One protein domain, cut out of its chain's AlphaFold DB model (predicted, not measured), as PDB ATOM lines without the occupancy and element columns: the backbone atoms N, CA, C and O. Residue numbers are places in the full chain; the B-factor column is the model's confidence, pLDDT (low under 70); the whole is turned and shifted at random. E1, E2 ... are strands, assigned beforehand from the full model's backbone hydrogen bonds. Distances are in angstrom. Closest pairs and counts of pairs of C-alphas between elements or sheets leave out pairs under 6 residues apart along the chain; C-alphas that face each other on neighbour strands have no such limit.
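Overview. This is residues 170 to 216 of the 294 residues of an uncharacterized protein of Pestalotiopsis fici (strain W106-1 / CGMCC3.15140) (UniProt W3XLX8). Picture an L made of two antiparallel hairpins joined end to end: a long, twisted two-stranded ribbon, E1 and E2, and at one end of it a short hairpin, E3 and E4, turned across the ribbon's direction. The two hairpins meet only where E2 passes into E3, and the loop between E1 and E2 lies at the far end of the long arm. The printed part has 47 residues, with four named strands in the order E1, E2, E3, E4, no named helix, and two sheets of two strands each, E1 - E2 and E3 - E4, both antiparallel. The class is all strand, and the whole is extended, with a radius of gyration of the C-alphas of 15.7 A and spans of 44 by 23 by 13 A.

Arrangement. Start at E1, residues 170 to 179, and look across to E2, residues 187 to 197: they form a hairpin, antiparallel at 152 degrees between their directions. Near the start of E1, N 172 and O 194 are within hydrogen-bond range at 2.9 A; farther along, N 176 and O 190 are at 3.0 A. The C-alphas of Cys 179 and Cys 187, which face each other, are 4.3 A apart. Go on to E3, residues 201 to 205, where one pair of C-alphas comes within 8 A of E2: those of Cys 197 and Cys 203, the closest, 6.1 A apart. E3 forms a hairpin with E4, residues 211 to 215, antiparallel at 155 degrees. Here N 202 and O 214 are within hydrogen-bond range at 2.8 A, and N 204 and O 212 at 2.9 A. E1 is apart from E3 and from E4, and E2 is apart from E4.

Along the chain. Find C-alpha 170 at (-31.189, 41.268, 50.306); from there E1 runs 26.8 A to C-alpha 179 at (-29.049, 14.826, 54.103), with y falling. E2 returns from C-alpha 187 to C-alpha 197 at (-31.233, 39.761, 43.976), over 28.2 A. E3 covers 13.0 A from Met 201 to Thr 205. E4 covers 13.1 A from Asn 211 to C-alpha 215 at (-30.715, 47.629, 36.506).

Size, cuts and confidence. Look for the two C-alphas farthest apart at Asn 183 and Val 215, 44.7 A from each other; the outline is elongated. The printed part has no cut. The link from E1 to E2 is short, with 7 residues, and those from E2 to E3 and from E3 to E4 are tight, with 3 and 5 residues. The mean pLDDT of the printed part of this predicted model is 83.9, and one printed residue, Glu 184, is under 70.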
ATOM      1  N   THR A 170     -30.659  41.380  48.950       80.56
ATOM      2  CA  THR A 170     -31.189  41.268  50.306       80.56
ATOM      3  C   THR A 170     -30.807  39.881  50.805       80.56
ATOM      4  O   THR A 170     -31.005  38.893  50.093       80.56
ATOM      5  N   ALA A 171     -30.218  39.790  51.997       79.81
ATOM      6  CA  ALA A 171     -29.958  38.496  52.615       79.81
ATOM      7  C   ALA A 171     -31.307  37.833  52.918       79.81
ATOM      8  O   ALA A 171     -32.082  38.329  53.739       79.81
ATOM      9  N   SER A 172     -31.604  36.735  52.227       78.94
ATOM     10  CA  SER A 172     -32.765  35.902  52.511       78.94
ATOM     11  C   SER A 172     -32.281  34.636  53.195       78.94
ATOM     12  O   SER A 172     -31.445  33.903  52.659       78.94
ATOM     13  N   LYS A 173     -32.808  34.384  54.391       79.44
ATOM     14  CA  LYS A 173     -32.552  33.149  55.124       79.44
ATOM     15  C   LYS A 173     -33.444  32.064  54.552       79.44
ATOM     16  O   LYS A 173     -34.667  32.136  54.682       79.44
ATOM     17  N   THR A 174     -32.832  31.070  53.925       81.38
ATOM     18  CA  THR A 174     -33.552  29.913  53.399       81.38
ATOM     19  C   THR A 174     -33.126  28.694  54.201       81.38
ATOM     20  O   THR A 174     -31.940  28.404  54.348       81.38
ATOM     21  N   LYS A 175     -34.103  27.981  54.766       80.31
ATOM     22  CA  LYS A 175     -33.845  26.719  55.461       80.31
ATOM     23  C   LYS A 175     -33.605  25.642  54.415       80.31
ATOM     24  O   LYS A 175     -34.514  25.339  53.644       80.31
ATOM     25  N   VAL A 176     -32.405  25.075  54.396       87.38
ATOM     26  CA  VAL A 176     -32.052  23.975  53.497       87.38
ATOM     27  C   VAL A 176     -31.812  22.736  54.356       87.38
ATOM     28  O   VAL A 176     -31.057  22.772  55.328       87.38
ATOM     29  N   SER A 177     -32.493  21.634  54.040       84.44
ATOM     30  CA  SER A 177     -32.193  20.338  54.650       84.44
ATOM     31  C   SER A 177     -31.084  19.669  53.849       84.44
ATOM     32  O   SER A 177     -31.298  19.315  52.690       84.44
ATOM     33  N   ALA A 178     -29.916  19.490  54.457       82.81
ATOM     34  CA  ALA A 178     -28.869  18.647  53.897       82.81
ATOM     35  C   ALA A 178     -28.986  17.253  54.529       82.81
ATOM     36  O   ALA A 178     -29.045  17.124  55.756       82.81
ATOM     37  N   CYS A 179     -29.055  16.224  53.688       84.44
ATOM     38  CA  CYS A 179     -29.049  14.826  54.103       84.44
ATOM     39  C   CYS A 179     -27.733  14.201  53.636       84.44
ATOM     40  O   CYS A 179     -27.330  14.399  52.489       84.44
ATOM     41  N   ASP A 180     -27.056  13.487  54.532       82.19
ATOM     42  CA  ASP A 180     -25.824  12.774  54.200       82.19
ATOM     43  C   ASP A 180     -26.164  11.505  53.404       82.19
ATOM     44  O   ASP A 180     -27.122  10.800  53.733       82.19
ATOM     45  N   SER A 181     -25.410  11.221  52.342       76.50
ATOM     46  CA  SER A 181     -25.755  10.155  51.382       76.50
ATOM     47  C   SER A 181     -25.632   8.750  51.981       76.50
ATOM     48  O   SER A 181     -26.243   7.811  51.476       76.50
ATOM     49  N   ASP A 182     -24.892   8.620  53.083       80.88
ATOM     50  CA  ASP A 182     -24.627   7.337  53.735       80.88
ATOM     51  C   ASP A 182     -25.620   7.005  54.866       80.88
ATOM     52  O   ASP A 182     -25.617   5.885  55.376       80.88
ATOM     53  N   ASN A 183     -26.487   7.945  55.271       73.25
ATOM     54  CA  ASN A 183     -27.468   7.730  56.339       73.25
ATOM     55  C   ASN A 183     -28.809   8.409  56.029       73.25
ATOM     56  O   ASN A 183     -29.058   9.552  56.413       73.25
ATOM     57  N   GLU A 184     -29.717   7.638  55.432       68.75
ATOM     58  CA  GLU A 184     -31.058   8.042  54.969       68.75
ATOM     59  C   GLU A 184     -31.982   8.625  56.067       68.75
ATOM     60  O   GLU A 184     -33.035   9.181  55.768       68.75
ATOM     61  N   TYR A 185     -31.593   8.559  57.347       78.88
ATOM     62  CA  TYR A 185     -32.437   8.945  58.485       78.88
ATOM     63  C   TYR A 185     -31.979  10.183  59.272       78.88
ATOM     64  O   TYR A 185     -32.682  10.586  60.196       78.88
ATOM     65  N   ASN A 186     -30.849  10.815  58.933       78.25
ATOM     66  CA  ASN A 186     -30.351  11.990  59.664       78.25
ATOM     67  C   ASN A 186     -30.160  13.199  58.740       78.25
ATOM     68  O   ASN A 186     -29.048  13.535  58.343       78.25
ATOM     69  N   CYS A 187     -31.256  13.892  58.430       83.88
ATOM     70  CA  CYS A 187     -31.195  15.204  57.790       83.88
ATOM     71  C   CYS A 187     -31.122  16.291  58.868       83.88
ATOM     72  O   CYS A 187     -32.023  16.412  59.703       83.88
ATOM     73  N   SER A 188     -30.062  17.097  58.849       87.12
ATOM     74  CA  SER A 188     -29.949  18.261  59.731       87.12
ATOM     75  C   SER A 188     -30.445  19.509  58.996       87.12
ATOM     76  O   SER A 188     -30.107  19.750  57.835       87.12
ATOM     77  N   MET A 189     -31.305  20.298  59.648       85.31
ATOM     78  CA  MET A 189     -31.722  21.590  59.102       85.31
ATOM     79  C   MET A 189     -30.601  22.601  59.305       85.31
ATOM     80  O   MET A 189     -30.263  22.924  60.443       85.31
ATOM     81  N   THR A 190     -30.073  23.126  58.203       88.00
ATOM     82  CA  THR A 190     -29.108  24.224  58.224       88.00
ATOM     83  C   THR A 190     -29.772  25.469  57.643       88.00
ATOM     84  O   THR A 190     -30.474  25.418  56.631       88.00
ATOM     85  N   GLU A 191     -29.612  26.601  58.324       86.94
ATOM     86  CA  GLU A 191     -30.067  27.893  57.819       86.94
ATOM     87  C   GLU A 191     -28.943  28.490  56.970       86.94
ATOM     88  O   GLU A 191     -27.894  28.854  57.499       86.94
ATOM     89  N   THR A 192     -29.145  28.548  55.654       83.19
ATOM     90  CA  THR A 192     -28.164  29.125  54.731       83.19
ATOM     91  C   THR A 192     -28.636  30.514  54.323       83.19
ATOM     92  O   THR A 192     -29.760  30.698  53.846       83.19
ATOM     93  N   GLU A 193     -27.778  31.514  54.516       83.38
ATOM     94  CA  GLU A 193     -28.017  32.862  54.009       83.38
ATOM     95  C   GLU A 193     -27.743  32.887  52.507       83.38
ATOM     96  O   GLU A 193     -26.606  32.781  52.051       83.38
ATOM     97  N   THR A 194     -28.811  33.005  51.725       82.19
ATOM     98  CA  THR A 194     -28.735  33.165  50.274       82.19
ATOM     99  C   THR A 194     -28.909  34.638  49.925       82.19
ATOM    100  O   THR A 194     -29.862  35.284  50.367       82.19
ATOM    101  N   MET A 195     -27.985  35.185  49.137       74.81
ATOM    102  CA  MET A 195     -28.096  36.536  48.587       74.81
ATOM    103  C   MET A 195     -29.176  36.523  47.499       74.81
ATOM    104  O   MET A 195     -28.948  35.993  46.414       74.81
ATOM    105  N   VAL A 196     -30.360  37.073  47.776       84.25
ATOM    106  CA  VAL A 196     -31.429  37.178  46.771       84.25
ATOM    107  C   VAL A 196     -31.341  38.545  46.107       84.25
ATOM    108  O   VAL A 196     -31.410  39.579  46.776       84.25
ATOM    109  N   CYS A 197     -31.183  38.547  44.783       87.62
ATOM    110  CA  CYS A 197     -31.233  39.761  43.976       87.62
ATOM    111  C   CYS A 197     -32.611  40.407  44.045       87.62
ATOM    112  O   CYS A 197     -33.639  39.733  43.957       87.62
ATOM    113  N   ILE A 198     -32.636  41.732  44.163       88.06
ATOM    114  CA  ILE A 198     -33.878  42.499  44.054       88.06
ATOM    115  C   ILE A 198     -34.484  42.254  42.663       88.06
ATOM    116  O   ILE A 198     -33.769  42.280  41.669       88.06
ATOM    117  N   ALA A 199     -35.804  42.058  42.579       82.06
ATOM    118  CA  ALA A 199     -36.505  41.670  41.347       82.06
ATOM    119  C   ALA A 199     -36.278  42.603  40.135       82.06
ATOM    120  O   ALA A 199     -36.516  42.207  38.998       82.06
ATOM    121  N   THR A 200     -35.823  43.836  40.367       79.31
ATOM    122  CA  THR A 200     -35.540  44.855  39.341       79.31
ATOM    123  C   THR A 200     -34.066  44.929  38.929       79.31
ATOM    124  O   THR A 200     -33.695  45.761  38.097       79.31
ATOM    125  N   MET A 201     -33.213  44.083  39.505       85.50
ATOM    126  CA  MET A 201     -31.768  44.089  39.307       85.50
ATOM    127  C   MET A 201     -31.299  42.714  38.844       85.50
ATOM    128  O   MET A 201     -31.726  41.679  39.352       85.50
ATOM    129  N   TYR A 202     -30.387  42.713  37.886       87.50
ATOM    130  CA  TYR A 202     -29.573  41.558  37.559       87.50
ATOM    131  C   TYR A 202     -28.303  41.639  38.408       87.50
ATOM    132  O   TYR A 202     -27.578  42.631  38.294       87.50
ATOM    133  N   CYS A 203     -28.058  40.654  39.278       90.19
ATOM    134  CA  CYS A 203     -26.759  40.531  39.937       90.19
ATOM    135  C   CYS A 203     -25.944  39.435  39.269       90.19
ATOM    136  O   CYS A 203     -26.426  38.315  39.101       90.19
ATOM    137  N   ASP A 204     -24.707  39.775  38.952       89.50
ATOM    138  CA  ASP A 204     -23.692  38.864  38.454       89.50
ATOM    139  C   ASP A 204     -22.413  39.053  39.274       89.50
ATOM    140  O   ASP A 204     -22.238  40.081  39.935       89.50
ATOM    141  N   THR A 205     -21.527  38.065  39.266       89.81
ATOM    142  CA  THR A 205     -20.220  38.178  39.923       89.81
ATOM    143  C   THR A 205     -19.151  38.208  38.844       89.81
ATOM    144  O   THR A 205     -19.027  37.259  38.075       89.81
ATOM    145  N   ASP A 206     -18.379  39.292  38.769       90.75
ATOM    146  CA  ASP A 206     -17.247  39.351  37.841       90.75
ATOM    147  C   ASP A 206     -16.179  38.317  38.243       90.75
ATOM    148  O   ASP A 206     -16.115  37.860  39.386       90.75
ATOM    149  N   SER A 207     -15.298  37.981  37.308       92.38
ATOM    150  CA  SER A 207     -14.112  37.135  37.472       92.38
ATOM    151  C   SER A 207     -13.215  37.506  38.665       92.38
ATOM    152  O   SER A 207     -12.505  36.652  39.189       92.38
ATOM    153  N   GLU A 208     -13.278  38.753  39.136       91.94
ATOM    154  CA  GLU A 208     -12.565  39.245  40.320       91.94
ATOM    155  C   GLU A 208     -13.328  39.030  41.647       91.94
ATOM    156  O   GLU A 208     -12.851  39.432  42.707       91.94
ATOM    157  N   GLY A 209     -14.513  38.412  41.620       85.88
ATOM    158  CA  GLY A 209     -15.362  38.204  42.800       85.88
ATOM    159  C   GLY A 209     -16.192  39.430  43.202       85.88
ATOM    160  O   GLY A 209     -16.814  39.444  44.264       85.88
ATOM    161  N   ASN A 210     -16.207  40.473  42.370       86.88
ATOM    162  CA  ASN A 210     -16.971  41.688  42.621       86.88
ATOM    163  C   ASN A 210     -18.439  41.488  42.221       86.88
ATOM    164  O   ASN A 210     -18.731  41.053  41.109       86.88
ATOM    165  N   ASN A 211     -19.368  41.855  43.109       84.69
ATOM    166  CA  ASN A 211     -20.801  41.827  42.814       84.69
ATOM    167  C   ASN A 211     -21.153  42.977  41.858       84.69
ATOM    168  O   ASN A 211     -21.172  44.146  42.261       84.69
ATOM    169  N   LEU A 212     -21.439  42.649  40.600       88.25
ATOM    170  CA  LEU A 212     -21.930  43.580  39.597       88.25
ATOM    171  C   LEU A 212     -23.456  43.574  39.612       88.25
ATOM    172  O   LEU A 212     -24.095  42.538  39.454       88.25
ATOM    173  N   CYS A 213     -24.050  44.750  39.771       89.12
ATOM    174  CA  CYS A 213     -25.496  44.899  39.768       89.12
ATOM    175  C   CYS A 213     -25.902  45.830  38.648       89.12
ATOM    176  O   CYS A 213     -25.523  47.004  38.635       89.12
ATOM    177  N   MET A 214     -26.699  45.318  37.723       87.75
ATOM    178  CA  MET A 214     -27.225  46.104  36.621       87.75
ATOM    179  C   MET A 214     -28.738  46.204  36.753       87.75
ATOM    180  O   MET A 214     -29.425  45.210  36.982       87.75
ATOM    181  N   VAL A 215     -29.269  47.418  36.598       88.25
ATOM    182  CA  VAL A 215     -30.715  47.629  36.506       88.25
ATOM    183  C   VAL A 215     -31.216  46.866  35.293       88.25
ATOM    184  O   VAL A 215     -30.744  47.094  34.175       88.25
ATOM    185  N   ARG A 216     -32.179  45.971  35.503       82.00
ATOM    186  CA  ARG A 216     -32.794  45.235  34.408       82.00
ATOM    187  C   ARG A 216     -33.617  46.223  33.583       82.00
ATOM    188  O   ARG A 216     -34.648  46.724  34.027       82.00
TER     189      ARG A 216